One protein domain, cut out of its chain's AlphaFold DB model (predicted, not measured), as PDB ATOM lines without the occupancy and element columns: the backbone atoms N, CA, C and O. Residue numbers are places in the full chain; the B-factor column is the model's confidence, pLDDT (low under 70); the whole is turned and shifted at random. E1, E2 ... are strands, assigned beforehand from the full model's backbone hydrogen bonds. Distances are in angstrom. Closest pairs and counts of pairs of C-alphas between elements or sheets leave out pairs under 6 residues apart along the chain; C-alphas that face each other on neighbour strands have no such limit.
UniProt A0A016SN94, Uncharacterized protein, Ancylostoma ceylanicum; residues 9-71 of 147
ATOM      1  N   ARG A   9      12.111  12.144-151.045       92.00
ATOM      2  CA  ARG A   9      13.541  12.022-151.304       92.00
ATOM      3  C   ARG A   9      13.885  10.608-151.750       92.00
ATOM      4  O   ARG A   9      13.232   9.639-151.365       92.00
ATOM      5  N   MET A  10      14.940  10.493-152.546       90.62
ATOM      6  CA  MET A  10      15.499   9.196-152.915       90.62
ATOM      7  C   MET A  10      16.485   8.742-151.840       90.62
ATOM      8  O   MET A  10      17.471   9.427-151.572       90.62
ATOM      9  N   GLU A  11      16.236   7.574-151.253       93.94
ATOM     10  CA  GLU A  11      17.185   6.873-150.387       93.94
ATOM     11  C   GLU A  11      17.569   5.546-151.053       93.94
ATOM     12  O   GLU A  11      16.797   4.583-151.092       93.94
ATOM     13  N   GLY A  12      18.764   5.510-151.652       91.44
ATOM     14  CA  GLY A  12      19.174   4.404-152.518       91.44
ATOM     15  C   GLY A  12      18.252   4.283-153.736       91.44
ATOM     16  O   GLY A  12      18.139   5.218-154.525       91.44
ATOM     17  N   SER A  13      17.582   3.137-153.884       89.19
ATOM     18  CA  SER A  13      16.593   2.876-154.942       89.19
ATOM     19  C   SER A  13      15.137   3.039-154.489       89.19
ATOM     20  O   SER A  13      14.224   2.720-155.250       89.19
ATOM     21  N   LYS A  14      14.897   3.513-153.259       88.00
ATOM     22  CA  LYS A  14      13.551   3.697-152.708       88.00
ATOM     23  C   LYS A  14      13.177   5.175-152.667       88.00
ATOM     24  O   LYS A  14      13.961   6.012-152.222       88.00
ATOM     25  N   CYS A  15      11.954   5.470-153.095       86.69
ATOM     26  CA  CYS A  15      11.321   6.761-152.864       86.69
ATOM     27  C   CYS A  15      10.777   6.780-151.430       86.69
ATOM     28  O   CYS A  15       9.998   5.901-151.058       86.69
ATOM     29  N   VAL A  16      11.223   7.737-150.621       93.81
ATOM     30  CA  VAL A  16      10.819   7.895-149.220       93.81
ATOM     31  C   VAL A  16      10.150   9.252-149.069       93.81
ATOM     32  O   VAL A  16      10.744  10.275-149.409       93.81
ATOM     33  N   CYS A  17       8.918   9.270-148.562       93.12
ATOM     34  CA  CYS A  17       8.185  10.516-148.373       93.12
ATOM     35  C   CYS A  17       8.881  11.431-147.360       93.12
ATOM     36  O   CYS A  17       9.471  10.981-146.372       93.12
ATOM     37  N   GLU A  18       8.814  12.734-147.617       93.38
ATOM     38  CA  GLU A  18       9.186  13.747-146.639       93.38
ATOM     39  C   GLU A  18       8.299  13.624-145.385       93.38
ATOM     40  O   GLU A  18       7.178  13.112-145.468       93.38
ATOM     41  N   PRO A  19       8.766  14.089-144.209       92.62
ATOM     42  CA  PRO A  19       7.949  14.074-143.000       92.62
ATOM     43  C   PRO A  19       6.578  14.717-143.238       92.62
ATOM     44  O   PRO A  19       6.496  15.761-143.881       92.62
ATOM     45  N   GLN A  20       5.521  14.124-142.676       91.56
ATOM     46  CA  GLN A  20       4.120  14.545-142.833       91.56
ATOM     47  C   GLN A  20       3.486  14.263-144.200       91.56
ATOM     48  O   GLN A  20       2.326  14.632-144.409       91.56
ATOM     49  N   TRP A  21       4.196  13.589-145.104       91.94
ATOM     50  CA  TRP A  21       3.670  13.144-146.390       91.94
ATOM     51  C   TRP A  21       3.609  11.620-146.464       91.94
ATOM     52  O   TRP A  21       4.440  10.913-145.897       91.94
ATOM     53  N   LYS A  22       2.603  11.103-147.168       91.00
ATOM     54  CA  LYS A  22       2.318   9.672-147.294       91.00
ATOM     55  C   LYS A  22       1.733   9.328-148.667       91.00
ATOM     56  O   LYS A  22       1.532  10.193-149.523       91.00
ATOM     57  N   GLY A  23       1.448   8.042-148.851       86.25
ATOM     58  CA  GLY A  23       0.878   7.490-150.078       86.25
ATOM     59  C   GLY A  23       1.947   7.001-151.063       86.25
ATOM     60  O   GLY A  23       3.141   7.208-150.846       86.25
ATOM     61  N   PRO A  24       1.536   6.345-152.160       83.00
ATOM     62  CA  PRO A  24       2.445   5.666-153.089       83.00
ATOM     63  C   PRO A  24       3.399   6.615-153.829       83.00
ATOM     64  O   PRO A  24       4.453   6.189-154.296       83.00
ATOM     65  N   ILE A  25       3.037   7.895-153.925       84.00
ATOM     66  CA  ILE A  25       3.824   8.941-154.591       84.00
ATOM     67  C   ILE A  25       3.987  10.197-153.723       84.00
ATOM     68  O   ILE A  25       4.282  11.259-154.253       84.00
ATOM     69  N   CYS A  26       3.794  10.092-152.402       89.44
ATOM     70  CA  CYS A  26       4.068  11.167-151.436       89.44
ATOM     71  C   CYS A  26       3.378  12.512-151.741       89.44
ATOM     72  O   CYS A  26       4.001  13.573-151.692       89.44
ATOM     73  N   LEU A  27       2.086  12.460-152.080       85.81
ATOM     74  CA  LEU A  27       1.239  13.639-152.323       85.81
ATOM     75  C   LEU A  27       0.157  13.829-151.253       85.81
ATOM     76  O   LEU A  27      -0.446  14.895-151.159       85.81
ATOM     77  N   GLU A  28      -0.100  12.825-150.423       89.38
ATOM     78  CA  GLU A  28      -1.064  12.942-149.332       89.38
ATOM     79  C   GLU A  28      -0.370  13.513-148.101       89.38
ATOM     80  O   GLU A  28       0.735  13.090-147.766       89.38
ATOM     81  N   HIS A  29      -1.011  14.444-147.398       92.06
ATOM     82  CA  HIS A  29      -0.464  15.011-146.164       92.06
ATOM     83  C   HIS A  29      -1.156  14.396-144.946       92.06
ATOM     84  O   HIS A  29      -2.369  14.207-144.958       92.06
ATOM     85  N   GLU A  30      -0.424  14.129-143.865       91.50
ATOM     86  CA  GLU A  30      -0.946  13.455-142.662       91.50
ATOM     87  C   GLU A  30      -2.136  14.175-142.012       91.50
ATOM     88  O   GLU A  30      -3.018  13.533-141.452       91.50
ATOM     89  N   THR A  31      -2.185  15.506-142.107       92.06
ATOM     90  CA  THR A  31      -3.305  16.317-141.584       92.06
ATOM     91  C   THR A  31      -4.540  16.318-142.482       92.06
ATOM     92  O   THR A  31      -5.558  16.889-142.096       92.06
ATOM     93  N   CYS A  32      -4.443  15.785-143.699       92.75
ATOM     94  CA  CYS A  32      -5.580  15.673-144.597       92.75
ATOM     95  C   CYS A  32      -6.316  14.346-144.355       92.75
ATOM     96  O   CYS A  32      -5.680  13.345-144.005       92.75
ATOM     97  N   PRO A  33      -7.648  14.314-144.549       93.12
ATOM     98  CA  PRO A  33      -8.399  13.067-144.584       93.12
ATOM     99  C   PRO A  33      -7.793  12.069-145.575       93.12
ATOM    100  O   PRO A  33      -7.116  12.452-146.530       93.12
ATOM    101  N   GLU A  34      -8.047  10.784-145.349       87.94
ATOM    102  CA  GLU A  34      -7.550   9.715-146.216       87.94
ATOM    103  C   GLU A  34      -7.937   9.948-147.686       87.94
ATOM    104  O   GLU A  34      -9.072  10.324-147.990       87.94
ATOM    105  N   GLY A  35      -6.968   9.782-148.594       84.31
ATOM    106  CA  GLY A  35      -7.158  10.007-150.028       84.31
ATOM    107  C   GLY A  35      -7.238  11.478-150.459       84.31
ATOM    108  O   GLY A  35      -7.578  11.747-151.612       84.31
ATOM    109  N   GLN A  36      -6.942  12.437-149.572       91.12
ATOM    110  CA  GLN A  36      -6.874  13.858-149.922       91.12
ATOM    111  C   GLN A  36      -5.436  14.374-150.020       91.12
ATOM    112  O   GLN A  36      -4.570  14.093-149.190       91.12
ATOM    113  N   THR A  37      -5.224  15.226-151.018       89.81
ATOM    114  CA  THR A  37      -3.939  15.857-151.317       89.81
ATOM    115  C   THR A  37      -3.929  17.283-150.789       89.81
ATOM    116  O   THR A  37      -4.904  18.029-150.931       89.81
ATOM    117  N   LYS A  38      -2.811  17.694-150.186       88.50
ATOM    118  CA  LYS A  38      -2.648  19.062-149.690       88.50
ATOM    119  C   LYS A  38      -2.218  19.990-150.821       88.50
ATOM    120  O   LYS A  38      -1.142  19.833-151.389       88.50
ATOM    121  N   VAL A  39      -3.038  20.998-151.099       87.69
ATOM    122  CA  VAL A  39      -2.766  22.058-152.075       87.69
ATOM    123  C   VAL A  39      -2.706  23.390-151.339       87.69
ATOM    124  O   VAL A  39      -3.713  23.934-150.877       87.69
ATOM    125  N   GLY A  40      -1.490  23.913-151.179       84.38
ATOM    126  CA  GLY A  40      -1.242  25.089-150.350       84.38
ATOM    127  C   GLY A  40      -1.637  24.838-148.890       84.38
ATOM    128  O   GLY A  40      -0.975  24.084-148.179       84.38
ATOM    129  N   LYS A  41      -2.712  25.492-148.436       86.38
ATOM    130  CA  LYS A  41      -3.247  25.362-147.067       86.38
ATOM    131  C   LYS A  41      -4.533  24.530-146.983       86.38
ATOM    132  O   LYS A  41      -5.070  24.386-145.890       86.38
ATOM    133  N   THR A  42      -5.014  23.993-148.101       90.38
ATOM    134  CA  THR A  42      -6.298  23.286-148.187       90.38
ATOM    135  C   THR A  42      -6.070  21.823-148.554       90.38
ATOM    136  O   THR A  42      -5.149  21.508-149.304       90.38
ATOM    137  N   CYS A  43      -6.911  20.930-148.042       91.56
ATOM    138  CA  CYS A  43      -6.977  19.542-148.492       91.56
ATOM    139  C   CYS A  43      -8.060  19.424-149.565       91.56
ATOM    140  O   CYS A  43      -9.171  19.922-149.370       91.56
ATOM    141  N   ILE A  44      -7.739  18.800-150.695       91.56
ATOM    142  CA  ILE A  44      -8.705  18.558-151.766       91.56
ATOM    143  C   ILE A  44      -8.774  17.070-152.093       91.56
ATOM    144  O   ILE A  44      -7.764  16.363-152.074       91.56
ATOM    145  N   ALA A  45      -9.985  16.600-152.387       92.06
ATOM    146  CA  ALA A  45     -10.192  15.276-152.958       92.06
ATOM    147  C   ALA A  45      -9.646  15.223-154.393       92.06
ATOM    148  O   ALA A  45      -9.484  16.260-155.045       92.06
ATOM    149  N   ASN A  46      -9.386  14.014-154.895       91.25
ATOM    150  CA  ASN A  46      -8.993  13.839-156.287       91.25
ATOM    151  C   ASN A  46     -10.140  14.276-157.220       91.25
ATOM    152  O   ASN A  46     -11.218  13.685-157.208       91.25
ATOM    153  N   ILE A  47      -9.900  15.327-158.008       93.19
ATOM    154  CA  ILE A  47     -10.855  15.874-158.987       93.19
ATOM    155  C   ILE A  47     -10.720  15.229-160.372       93.19
ATOM    156  O   ILE A  47     -11.522  15.511-161.261       93.19
ATOM    157  N   CYS A  48      -9.695  14.400-160.574       95.00
ATOM    158  CA  CYS A  48      -9.427  13.735-161.837       95.00
ATOM    159  C   CYS A  48     -10.358  12.529-162.016       95.00
ATOM    160  O   CYS A  48     -10.510  11.697-161.122       95.00
ATOM    161  N   GLN A  49     -10.973  12.425-163.189       96.25
ATOM    162  CA  GLN A  49     -11.872  11.337-163.557       96.25
ATOM    163  C   GLN A  49     -11.102  10.135-164.114       96.25
ATOM    164  O   GLN A  49      -9.908  10.215-164.407       96.25
ATOM    165  N   HIS A  50     -11.798   9.005-164.249       95.81
ATOM    166  CA  HIS A  50     -11.307   7.787-164.905       95.81
ATOM    167  C   HIS A  50      -9.933   7.293-164.415       95.81
ATOM    168  O   HIS A  50      -9.105   6.838-165.201       95.81
ATOM    169  N   GLY A  51      -9.692   7.390-163.104       93.38
ATOM    170  CA  GLY A  51      -8.440   6.943-162.486       93.38
ATOM    171  C   GLY A  51      -7.261   7.897-162.683       93.38
ATOM    172  O   GLY A  51      -6.135   7.530-162.365       93.38
ATOM    173  N   GLY A  52      -7.497   9.115-163.182       93.38
ATOM    174  CA  GLY A  52      -6.459  10.133-163.295       93.38
ATOM    175  C   GLY A  52      -5.824  10.475-161.943       93.38
ATOM    176  O   GLY A  52      -6.481  10.476-160.898       93.38
ATOM    177  N   THR A  53      -4.532  10.793-161.973       89.88
ATOM    178  CA  THR A  53      -3.761  11.159-160.780       89.88
ATOM    179  C   THR A  53      -3.643  12.672-160.668       89.88
ATOM    180  O   THR A  53      -3.265  13.350-161.625       89.88
ATOM    181  N   LEU A  54      -3.928  13.202-159.480       89.88
ATOM    182  CA  LEU A  54      -3.771  14.619-159.185       89.88
ATOM    183  C   LEU A  54      -2.285  14.996-159.122       89.88
ATOM    184  O   LEU A  54      -1.544  14.470-158.294       89.88
ATOM    185  N   ALA A  55      -1.862  15.939-159.954       87.88
ATOM    186  CA  ALA A  55      -0.535  16.532-159.922       87.88
ATOM    187  C   ALA A  55      -0.612  17.953-159.364       87.88
ATOM    188  O   ALA A  55      -1.306  18.818-159.898       87.88
ATOM    189  N   VAL A  56       0.128  18.208-158.288       86.31
ATOM    190  CA  VAL A  56       0.213  19.540-157.688       86.31
ATOM    191  C   VAL A  56       1.478  20.211-158.202       86.31
ATOM    192  O   VAL A  56       2.583  19.741-157.954       86.31
ATOM    193  N   GLY A  57       1.326  21.290-158.960       78.25
ATOM    194  CA  GLY A  57       2.423  22.158-159.368       78.25
ATOM    195  C   GLY A  57       2.649  23.292-158.365       78.25
ATOM    196  O   GLY A  57       1.940  23.448-157.373       78.25
ATOM    197  N   ARG A  58       3.628  24.163-158.643       71.06
ATOM    198  CA  ARG A  58       3.913  25.333-157.782       71.06
ATOM    199  C   ARG A  58       2.805  26.397-157.786       71.06
ATOM    200  O   ARG A  58       2.739  27.190-156.851       71.06
ATOM    201  N   LYS A  59       2.002  26.473-158.853       70.56
ATOM    202  CA  LYS A  59       0.960  27.502-159.045       70.56
ATOM    203  C   LYS A  59      -0.411  26.943-159.425       70.56
ATOM    204  O   LYS A  59      -1.387  27.678-159.342       70.56
ATOM    205  N   GLU A  60      -0.490  25.683-159.835       82.06
ATOM    206  CA  GLU A  60      -1.705  25.088-160.384       82.06
ATOM    207  C   GLU A  60      -1.798  23.602-160.046       82.06
ATOM    208  O   GLU A  60      -0.807  22.972-159.674       82.06
ATOM    209  N   VAL A  61      -3.013  23.073-160.147       87.19
ATOM    210  CA  VAL A  61      -3.318  21.651-160.003       87.19
ATOM    211  C   VAL A  61      -3.717  21.134-161.376       87.19
ATOM    212  O   VAL A  61      -4.554  21.741-162.043       87.19
ATOM    213  N   GLU A  62      -3.131  20.016-161.780       90.69
ATOM    214  CA  GLU A  62      -3.386  19.361-163.058       90.69
ATOM    215  C   GLU A  62      -3.719  17.885-162.847       90.69
ATOM    216  O   GLU A  62      -3.439  17.311-161.794       90.69
ATOM    217  N   CYS A  63      -4.305  17.256-163.862       92.44
ATOM    218  CA  CYS A  63      -4.575  15.828-163.857       92.44
ATOM    219  C   CYS A  63      -3.666  15.099-164.843       92.44
ATOM    220  O   CYS A  63      -3.623  15.414-166.033       92.44
ATOM    221  N   ILE A  64      -2.974  14.077-164.347       92.25
ATOM    222  CA  ILE A  64      -2.272  13.105-165.179       92.25
ATOM    223  C   ILE A  64      -3.287  12.038-165.563       92.25
ATOM    224  O   ILE A  64      -3.706  11.235-164.731       92.25
ATOM    225  N   CYS A  65      -3.711  12.066-166.822       95.31
ATOM    226  CA  CYS A  65      -4.777  11.198-167.299       95.31
ATOM    227  C   CYS A  65      -4.253   9.856-167.794       95.31
ATOM    228  O   CYS A  65      -3.391   9.812-168.685       95.31
ATOM    229  N   GLU A  66      -4.861   8.791-167.274       95.94
ATOM    230  CA  GLU A  66      -4.709   7.430-167.775       95.94
ATOM    231  C   GLU A  66      -5.183   7.326-169.222       95.94
ATOM    232  O   GLU A  66      -6.133   7.987-169.644       95.94
ATOM    233  N   VAL A  67      -4.514   6.488-170.012       94.38
ATOM    234  CA  VAL A  67      -4.940   6.213-171.389       94.38
ATOM    235  C   VAL A  67      -6.282   5.469-171.337       94.38
ATOM    236  O   VAL A  67      -6.393   4.498-170.591       94.38
ATOM    237  N   PRO A  68      -7.298   5.846-172.137       95.50
ATOM    238  CA  PRO A  68      -7.276   6.781-173.268       95.50
ATOM    239  C   PRO A  68      -7.825   8.188-172.977       95.50
ATOM    240  O   PRO A  68      -8.236   8.873-173.906       95.50
ATOM    241  N   TRP A  69      -7.898   8.626-171.729       97.19
ATOM    242  CA  TRP A  69      -8.589   9.858-171.345       97.19
ATOM    243  C   TRP A  69      -7.722  11.100-171.523       97.19
ATOM    244  O   TRP A  69      -6.503  11.038-171.421       97.19
ATOM    245  N   ASP A  70      -8.325  12.252-171.776       95.88
ATOM    246  CA  ASP A  70      -7.684  13.563-171.752       95.88
ATOM    247  C   ASP A  70      -8.666  14.636-171.245       95.88
ATOM    248  O   ASP A  70      -9.719  14.327-170.684       95.88
ATOM    249  N   GLY A  71      -8.301  15.908-171.398       94.81
ATOM    250  CA  GLY A  71      -9.045  17.026-170.823       94.81
ATOM    251  C   GLY A  71      -8.397  17.526-169.539       94.81
ATOM    252  O   GLY A  71      -7.348  17.035-169.119       94.81
TER     253      GLY A  71
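What this domain is: This is residues 9 to 71 of the 147 residues of an uncharacterized protein of Ancylostoma ceylanicum (UniProt A0A016SN94). With little regular structure, this is a string of three small two-stranded hairpins: E1-E2 at one end, then residues 18 to 35 looping across to E3-E4, which has E5-E6 near it. The 63 printed residues hold six named strands, E1 to E6 in chain order, in three antiparallel sheets, and no named helix; the class is all strand, with 23 residues in named elements. It is only just compact, close to loose, with a radius of gyration of the C-alphas of 12.6 A and spans of 34 by 29 by 23 A.

How they stand to each other: E1, residues 9 to 11, and E2, residues 14 to 17, form an antiparallel hairpin, with N 9 and O 16 within hydrogen-bond range at 2.8 A. Hairpin E3, residues 36 to 39, and E4, residues 42 to 45, has N 39 and O 42 at 2.8 A. Hairpin E5, residues 53 to 56, and E6, residues 61 to 64, has N 55 and O 62 at 2.8 A. The closest C-alphas of E3 and E5, Val 39 and Val 56, are 6.8 A apart. E2 and E3 are apart.

Where its parts are: E1 begins at C-alpha 9 (13.541, 12.022, -151.304). E4 is 10.1 A long. E6, 10.0 A long, ends at C-alpha 64 (-2.272, 13.105, -165.179).

The domain as a whole: The farthest C-alphas, Gly 12 and Gly 71, are 35.9 A apart. The link from E2 to E3 is long; the printed part has no cut, and no printed residue is under 70 in pLDDT.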